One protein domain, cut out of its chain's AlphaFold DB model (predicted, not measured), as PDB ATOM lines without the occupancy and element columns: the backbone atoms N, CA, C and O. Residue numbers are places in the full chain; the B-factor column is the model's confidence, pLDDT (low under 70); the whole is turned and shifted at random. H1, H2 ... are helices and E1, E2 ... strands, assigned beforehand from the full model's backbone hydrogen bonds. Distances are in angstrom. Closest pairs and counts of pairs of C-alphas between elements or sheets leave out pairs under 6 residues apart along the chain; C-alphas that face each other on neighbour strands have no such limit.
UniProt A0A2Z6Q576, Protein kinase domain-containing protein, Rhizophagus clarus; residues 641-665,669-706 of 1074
ATOM      1  N   VAL A 641     -17.474  44.662  36.706       89.69
ATOM      2  CA  VAL A 641     -17.737  46.027  37.174       89.69
ATOM      3  C   VAL A 641     -16.400  46.728  37.409       89.69
ATOM      4  O   VAL A 641     -15.490  46.129  37.978       89.69
ATOM      5  N   THR A 642     -16.249  47.969  36.940       87.25
ATOM      6  CA  THR A 642     -15.054  48.775  37.223       87.25
ATOM      7  C   THR A 642     -15.020  49.205  38.686       87.25
ATOM      8  O   THR A 642     -16.061  49.444  39.304       87.25
ATOM      9  N   ARG A 643     -13.809  49.322  39.241       78.75
ATOM     10  CA  ARG A 643     -13.600  49.566  40.674       78.75
ATOM     11  C   ARG A 643     -14.156  50.905  41.160       78.75
ATOM     12  O   ARG A 643     -14.703  50.951  42.256       78.75
ATOM     13  N   LEU A 644     -14.008  51.976  40.374       70.06
ATOM     14  CA  LEU A 644     -14.329  53.335  40.831       70.06
ATOM     15  C   LEU A 644     -15.763  53.764  40.503       70.06
ATOM     16  O   LEU A 644     -16.490  54.182  41.396       70.06
ATOM     17  N   PHE A 645     -16.198  53.625  39.248       73.12
ATOM     18  CA  PHE A 645     -17.493  54.174  38.799       73.12
ATOM     19  C   PHE A 645     -18.565  53.118  38.540       73.12
ATOM     20  O   PHE A 645     -19.610  53.410  37.960       73.12
ATOM     21  N   ARG A 646     -18.310  51.869  38.942       83.62
ATOM     22  CA  ARG A 646     -19.215  50.733  38.735       83.62
ATOM     23  C   ARG A 646     -19.714  50.598  37.286       83.62
ATOM     24  O   ARG A 646     -20.850  50.187  37.040       83.62
ATOM     25  N   GLN A 647     -18.867  50.944  36.321       88.81
ATOM     26  CA  GLN A 647     -19.161  50.786  34.900       88.81
ATOM     27  C   GLN A 647     -19.050  49.307  34.549       88.81
ATOM     28  O   GLN A 647     -18.086  48.639  34.926       88.81
ATOM     29  N   LYS A 648     -20.028  48.779  33.826       92.19
ATOM     30  CA  LYS A 648     -20.020  47.382  33.409       92.19
ATOM     31  C   LYS A 648     -19.235  47.186  32.119       92.19
ATOM     32  O   LYS A 648     -19.305  48.000  31.204       92.19
ATOM     33  N   TYR A 649     -18.498  46.083  32.039       92.19
ATOM     34  CA  TYR A 649     -17.804  45.652  30.829       92.19
ATOM     35  C   TYR A 649     -17.594  44.133  30.813       92.19
ATOM     36  O   TYR A 649     -17.453  43.483  31.847       92.19
ATOM     37  N   CYS A 650     -17.601  43.522  29.633       89.00
ATOM     38  CA  CYS A 650     -17.443  42.084  29.473       89.00
ATOM     39  C   CYS A 650     -15.974  41.743  29.211       89.00
ATOM     40  O   CYS A 650     -15.463  42.018  28.126       89.00
ATOM     41  N   LYS A 651     -15.307  41.078  30.165       83.69
ATOM     42  CA  LYS A 651     -13.898  40.660  30.031       83.69
ATOM     43  C   LYS A 651     -13.642  39.784  28.801       83.69
ATOM     44  O   LYS A 651     -12.636  39.956  28.126       83.69
ATOM     45  N   SER A 652     -14.562  38.867  28.491       76.06
ATOM     46  CA  SER A 652     -14.419  37.972  27.335       76.06
ATOM     47  C   SER A 652     -14.548  38.725  26.008       76.06
ATOM     48  O   SER A 652     -13.703  38.560  25.134       76.06
ATOM     49  N   CYS A 653     -15.550  39.598  25.865       78.69
ATOM     50  CA  CYS A 653     -15.693  40.406  24.652       78.69
ATOM     51  C   CYS A 653     -14.559  41.435  24.513       78.69
ATOM     52  O   CYS A 653     -14.116  41.696  23.400       78.69
ATOM     53  N   LEU A 654     -14.052  41.980  25.626       84.44
ATOM     54  CA  LEU A 654     -12.889  42.869  25.643       84.44
ATOM     55  C   LEU A 654     -11.621  42.151  25.164       84.44
ATOM     56  O   LEU A 654     -10.899  42.693  24.334       84.44
ATOM     57  N   PHE A 655     -11.378  40.925  25.637       76.75
ATOM     58  CA  PHE A 655     -10.260  40.098  25.175       76.75
ATOM     59  C   PHE A 655     -10.282  39.925  23.650       76.75
ATOM     60  O   PHE A 655      -9.271  40.150  22.986       76.75
ATOM     61  N   PHE A 656     -11.446  39.598  23.080       66.88
ATOM     62  CA  PHE A 656     -11.591  39.493  21.629       66.88
ATOM     63  C   PHE A 656     -11.426  40.845  20.926       66.88
ATOM     64  O   PHE A 656     -10.752  40.910  19.902       66.88
ATOM     65  N   TYR A 657     -11.976  41.930  21.477       75.81
ATOM     66  CA  TYR A 657     -11.796  43.269  20.918       75.81
ATOM     67  C   TYR A 657     -10.311  43.652  20.835       75.81
ATOM     68  O   TYR A 657      -9.863  44.085  19.781       75.81
ATOM     69  N   ILE A 658      -9.531  43.434  21.899       74.94
ATOM     70  CA  ILE A 658      -8.084  43.711  21.923       74.94
ATOM     71  C   ILE A 658      -7.340  42.846  20.901       74.94
ATOM     72  O   ILE A 658      -6.500  43.365  20.169       74.94
ATOM     73  N   LYS A 659      -7.677  41.549  20.818       63.19
ATOM     74  CA  LYS A 659      -7.026  40.590  19.910       63.19
ATOM     75  C   LYS A 659      -7.189  40.963  18.432       63.19
ATOM     76  O   LYS A 659      -6.276  40.724  17.652       63.19
ATOM     77  N   TYR A 660      -8.344  41.507  18.046       59.81
ATOM     78  CA  TYR A 660      -8.683  41.732  16.636       59.81
ATOM     79  C   TYR A 660      -8.673  43.207  16.207       59.81
ATOM     80  O   TYR A 660      -8.645  43.489  15.010       59.81
ATOM     81  N   SER A 661      -8.716  44.156  17.146       64.38
ATOM     82  CA  SER A 661      -8.776  45.588  16.848       64.38
ATOM     83  C   SER A 661      -7.395  46.231  16.913       64.38
ATOM     84  O   SER A 661      -6.709  46.169  17.930       64.38
ATOM     85  N   THR A 662      -7.025  46.954  15.858       59.09
ATOM     86  CA  THR A 662      -5.891  47.893  15.874       59.09
ATOM     87  C   THR A 662      -6.279  49.261  16.455       59.09
ATOM     88  O   THR A 662      -5.431  50.136  16.620       59.09
ATOM     89  N   ASN A 663      -7.562  49.469  16.778       57.41
ATOM     90  CA  ASN A 663      -8.117  50.762  17.161       57.41
ATOM     91  C   ASN A 663      -7.868  51.054  18.656       57.41
ATOM     92  O   ASN A 663      -8.510  50.473  19.534       57.41
ATOM     93  N   GLN A 664      -6.957  51.990  18.941       60.09
ATOM     94  CA  GLN A 664      -6.540  52.379  20.300       60.09
ATOM     95  C   GLN A 664      -7.392  53.501  20.931       60.09
ATOM     96  O   GLN A 664      -7.084  53.981  22.024       60.09
ATOM     97  N   ASN A 665      -8.479  53.908  20.270       65.31
ATOM     98  CA  ASN A 665      -9.270  55.101  20.596       65.31
ATOM     99  C   ASN A 665     -10.214  54.960  21.809       65.31
ATOM    100  O   ASN A 665     -11.223  55.663  21.874       65.31
ATOM    101  N   SER A 669      -8.435  53.572  32.211       79.38
ATOM    102  CA  SER A 669      -7.338  53.362  33.161       79.38
ATOM    103  C   SER A 669      -7.304  51.914  33.651       79.38
ATOM    104  O   SER A 669      -8.326  51.379  34.093       79.38
ATOM    105  N   ILE A 670      -6.133  51.277  33.566       82.44
ATOM    106  CA  ILE A 670      -5.884  49.884  33.958       82.44
ATOM    107  C   ILE A 670      -4.864  49.860  35.092       82.44
ATOM    108  O   ILE A 670      -3.837  50.530  35.002       82.44
ATOM    109  N   SER A 671      -5.110  49.035  36.107       81.75
ATOM    110  CA  SER A 671      -4.132  48.662  37.130       81.75
ATOM    111  C   SER A 671      -3.755  47.182  37.029       81.75
ATOM    112  O   SER A 671      -4.507  46.359  36.496       81.75
ATOM    113  N   THR A 672      -2.575  46.832  37.541       76.62
ATOM    114  CA  THR A 672      -2.137  45.434  37.690       76.62
ATOM    115  C   THR A 672      -2.422  44.954  39.109       76.62
ATOM    116  O   THR A 672      -2.044  45.621  40.064       76.62
ATOM    117  N   ASN A 673      -3.068  43.797  39.262       69.94
ATOM    118  CA  ASN A 673      -3.442  43.251  40.574       69.94
ATOM    119  C   ASN A 673      -2.683  41.969  40.962       69.94
ATOM    120  O   ASN A 673      -2.870  41.469  42.068       69.94
ATOM    121  N   ASN A 674      -1.829  41.432  40.081       64.12
ATOM    122  CA  ASN A 674      -1.065  40.212  40.343       64.12
ATOM    123  C   ASN A 674       0.328  40.249  39.684       64.12
ATOM    124  O   ASN A 674       0.442  40.488  38.481       64.12
ATOM    125  N   LEU A 675       1.370  39.976  40.478       56.16
ATOM    126  CA  LEU A 675       2.790  39.978  40.090       56.16
ATOM    127  C   LEU A 675       3.214  38.731  39.287       56.16
ATOM    128  O   LEU A 675       4.204  38.784  38.563       56.16
ATOM    129  N   GLY A 676       2.477  37.617  39.400       55.06
ATOM    130  CA  GLY A 676       2.879  36.292  38.903       55.06
ATOM    131  C   GLY A 676       2.299  35.877  37.546       55.06
ATOM    132  O   GLY A 676       2.089  34.689  37.314       55.06
ATOM    133  N   CYS A 677       1.960  36.814  36.655       57.94
ATOM    134  CA  CYS A 677       1.351  36.443  35.377       57.94
ATOM    135  C   CYS A 677       2.390  35.971  34.347       57.94
ATOM    136  O   CYS A 677       3.097  36.789  33.771       57.94
ATOM    137  N   GLY A 678       2.404  34.673  34.025       55.22
ATOM    138  CA  GLY A 678       3.326  34.077  33.041       55.22
ATOM    139  C   GLY A 678       3.161  34.535  31.581       55.22
ATOM    140  O   GLY A 678       3.908  34.087  30.720       55.22
ATOM    141  N   ARG A 679       2.197  35.419  31.272       52.62
ATOM    142  CA  ARG A 679       1.945  35.930  29.908       52.62
ATOM    143  C   ARG A 679       2.598  37.287  29.605       52.62
ATOM    144  O   ARG A 679       2.566  37.717  28.455       52.62
ATOM    145  N   HIS A 680       3.180  37.971  30.592       59.53
ATOM    146  CA  HIS A 680       3.853  39.263  30.388       59.53
ATOM    147  C   HIS A 680       5.014  39.426  31.373       59.53
ATOM    148  O   HIS A 680       5.058  38.758  32.402       59.53
ATOM    149  N   LYS A 681       5.950  40.337  31.071       58.09
ATOM    150  CA  LYS A 681       7.044  40.696  31.991       58.09
ATOM    151  C   LYS A 681       6.482  41.108  33.358       58.09
ATOM    152  O   LYS A 681       5.416  41.723  33.411       58.09
ATOM    153  N   SER A 682       7.197  40.787  34.439       57.34
ATOM    154  CA  SER A 682       6.793  41.154  35.798       57.34
ATOM    155  C   SER A 682       6.583  42.671  35.907       57.34
ATOM    156  O   SER A 682       7.405  43.472  35.459       57.34
ATOM    157  N   ARG A 683       5.437  43.073  36.462       66.19
ATOM    158  CA  ARG A 683       5.034  44.475  36.662       66.19
ATOM    159  C   ARG A 683       4.756  44.688  38.140       66.19
ATOM    160  O   ARG A 683       4.095  43.851  38.740       66.19
ATOM    161  N   GLY A 684       5.213  45.796  38.720       60.38
ATOM    162  CA  GLY A 684       4.878  46.146  40.105       60.38
ATOM    163  C   GLY A 684       3.364  46.306  40.318       60.38
ATOM    164  O   GLY A 684       2.650  46.700  39.398       60.38
ATOM    165  N   LEU A 685       2.875  46.067  41.542       60.31
ATOM    166  CA  LEU A 685       1.458  46.261  41.920       60.31
ATOM    167  C   LEU A 685       0.958  47.705  41.704       60.31
ATOM    168  O   LEU A 685      -0.240  47.937  41.593       60.31
ATOM    169  N   ASN A 686       1.877  48.667  41.581       59.78
ATOM    170  CA  ASN A 686       1.586  50.078  41.311       59.78
ATOM    171  C   ASN A 686       1.640  50.435  39.812       59.78
ATOM    172  O   ASN A 686       1.714  51.613  39.471       59.78
ATOM    173  N   PHE A 687       1.669  49.452  38.905       66.56
ATOM    174  CA  PHE A 687       1.680  49.718  37.468       66.56
ATOM    175  C   PHE A 687       0.294  50.153  36.977       66.56
ATOM    176  O   PHE A 687      -0.670  49.384  37.070       66.56
ATOM    177  N   TYR A 688       0.232  51.352  36.394       70.00
ATOM    178  CA  TYR A 688      -0.951  51.910  35.745       70.00
ATOM    179  C   TYR A 688      -0.676  52.163  34.267       70.00
ATOM    180  O   TYR A 688       0.378  52.681  33.905       70.00
ATOM    181  N   THR A 689      -1.640  51.835  33.412       71.69
ATOM    182  CA  THR A 689      -1.547  52.096  31.973       71.69
ATOM    183  C   THR A 689      -2.888  52.541  31.413       71.69
ATOM    184  O   THR A 689      -3.950  52.097  31.853       71.69
ATOM    185  N   ARG A 690      -2.846  53.433  30.421       72.06
ATOM    186  CA  ARG A 690      -4.011  53.800  29.600       72.06
ATOM    187  C   ARG A 690      -4.036  53.045  28.272       72.06
ATOM    188  O   ARG A 690      -4.932  53.266  27.454       72.06
ATOM    189  N   ASN A 691      -3.053  52.182  28.012       76.75
ATOM    190  CA  ASN A 691      -2.986  51.389  26.795       76.75
ATOM    191  C   ASN A 691      -3.820  50.112  26.947       76.75
ATOM    192  O   ASN A 691      -3.468  49.208  27.697       76.75
ATOM    193  N   ILE A 692      -4.915  50.018  26.191       79.00
ATOM    194  CA  ILE A 692      -5.805  48.851  26.229       79.00
ATOM    195  C   ILE A 692      -5.101  47.554  25.802       79.00
ATOM    196  O   ILE A 692      -5.483  46.485  26.263       79.00
ATOM    197  N   GLN A 693      -4.048  47.637  24.980       78.69
ATOM    198  CA  GLN A 693      -3.259  46.476  24.543       78.69
ATOM    199  C   GLN A 693      -2.424  45.859  25.675       78.69
ATOM    200  O   GLN A 693      -1.987  44.718  25.575       78.69
ATOM    201  N   GLU A 694      -2.219  46.585  26.774       78.69
ATOM    202  CA  GLU A 694      -1.507  46.080  27.948       78.69
ATOM    203  C   GLU A 694      -2.428  45.407  28.972       78.69
ATOM    204  O   GLU A 694      -1.933  44.915  29.993       78.69
ATOM    205  N   TRP A 695      -3.741  45.386  28.712       84.31
ATOM    206  CA  TRP A 695      -4.726  44.717  29.552       84.31
ATOM    207  C   TRP A 695      -4.621  43.196  29.430       84.31
ATOM    208  O   TRP A 695      -4.630  42.635  28.334       84.31
ATOM    209  N   CYS A 696      -4.619  42.517  30.574       77.81
ATOM    210  CA  CYS A 696      -4.705  41.070  30.665       77.81
ATOM    211  C   CYS A 696      -5.932  40.612  31.448       77.81
ATOM    212  O   CYS A 696      -6.205  41.084  32.550       77.81
ATOM    213  N   ILE A 697      -6.595  39.575  30.936       75.81
ATOM    214  CA  ILE A 697      -7.750  38.955  31.588       75.81
ATOM    215  C   ILE A 697      -7.446  38.360  32.977       75.81
ATOM    216  O   ILE A 697      -8.360  38.275  33.797       75.81
ATOM    217  N   TYR A 698      -6.190  37.981  33.255       76.31
ATOM    218  CA  TYR A 698      -5.794  37.313  34.505       76.31
ATOM    219  C   TYR A 698      -5.167  38.235  35.555       76.31
ATOM    220  O   TYR A 698      -5.262  37.934  36.740       76.31
ATOM    221  N   CYS A 699      -4.498  39.320  35.147       76.69
ATOM    222  CA  CYS A 699      -3.709  40.154  36.067       76.69
ATOM    223  C   CYS A 699      -3.968  41.660  35.943       76.69
ATOM    224  O   CYS A 699      -3.245  42.452  36.551       76.69
ATOM    225  N   SER A 700      -4.955  42.071  35.142       81.00
ATOM    226  CA  SER A 700      -5.315  43.476  34.972       81.00
ATOM    227  C   SER A 700      -6.754  43.749  35.388       81.00
ATOM    228  O   SER A 700      -7.678  42.983  35.099       81.00
ATOM    229  N   GLU A 701      -6.957  44.897  36.019       83.38
ATOM    230  CA  GLU A 701      -8.260  45.415  36.412       83.38
ATOM    231  C   GLU A 701      -8.486  46.777  35.749       83.38
ATOM    232  O   GLU A 701      -7.604  47.633  35.753       83.38
ATOM    233  N   ILE A 702      -9.663  46.983  35.149       87.00
ATOM    234  CA  ILE A 702     -10.045  48.304  34.634       87.00
ATOM    235  C   ILE A 702     -10.629  49.115  35.787       87.00
ATOM    236  O   ILE A 702     -11.672  48.763  36.341       87.00
ATOM    237  N   LEU A 703      -9.970  50.223  36.121       81.06
ATOM    238  CA  LEU A 703     -10.407  51.139  37.172       81.06
ATOM    239  C   LEU A 703     -11.616  51.961  36.730       81.06
ATOM    240  O   LEU A 703     -12.556  52.126  37.509       81.06
ATOM    241  N   TYR A 704     -11.578  52.463  35.491       81.56
ATOM    242  CA  TYR A 704     -12.654  53.219  34.852       81.56
ATOM    243  C   TYR A 704     -12.437  53.428  33.346       81.56
ATOM    244  O   TYR A 704     -11.318  53.315  32.840       81.56
ATOM    245  N   PHE A 705     -13.514  53.805  32.654       84.31
ATOM    246  CA  PHE A 705     -13.527  54.353  31.298       84.31
ATOM    247  C   PHE A 705     -13.912  55.837  31.339       84.31
ATOM    248  O   PHE A 705     -14.905  56.190  31.971       84.31
ATOM    249  N   ASN A 706     -13.186  56.703  30.633       75.00
ATOM    250  CA  ASN A 706     -13.515  58.133  30.553       75.00
ATOM    251  C   ASN A 706     -14.714  58.410  29.634       75.00
ATOM    252  O   ASN A 706     -15.473  59.344  29.857       75.00
TER     253      ASN A 706
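This is residues 641 to 665 and 669 to 706 of the 1074 residues of the protein "Protein kinase domain-containing protein" of Rhizophagus clarus (UniProt A0A2Z6Q576). This is a rounded domain with little regular structure: a two-stranded hairpin, E1 and E2, with a long loop between its strands and one helix, H1, set off from E2. The loop folds back so that residues 688 to 689 pair with E1. The printed part has 63 residues, 20 of them in named elements, in the order H1, E1, E2; the sheet is antiparallel and the class mixed. It is compact, with a radius of gyration of the C-alphas of 11.5 A and spans of 27 by 25 by 19 A.

Find C-alpha 700 at (-5.315, 43.476, 34.972); from there E2, residues 700 to 705, runs 14.1 A. E1, residues 669 to 672, runs 10.5 A from C-alpha 669 at (-7.338, 53.362, 33.161). H1, residues 651 to 660, runs 14.4 A from C-alpha 651 at (-13.898, 40.660, 30.031).

Look at the hairpin E1 and E2, antiparallel at 163 degrees: C-alphas 670 and 702 face each other at 4.5 A, and N 671 and O 701 are within hydrogen-bond range at 2.9 A. H1 and E2 are apart. Every O i to N i+4 pair in H1 is within hydrogen-bond range.

The C-alphas farthest apart, of Phe 645 and Gly 678, are 29.5 A apart. Residues 666 to 668 are not printed, a gap of 12.8 A between C-alphas 665 and 669. E1 to E2 is a long link of 27 residues. The model's pLDDT is under 70 at residue 656, residues 659 to 665 and residues 673 to 687.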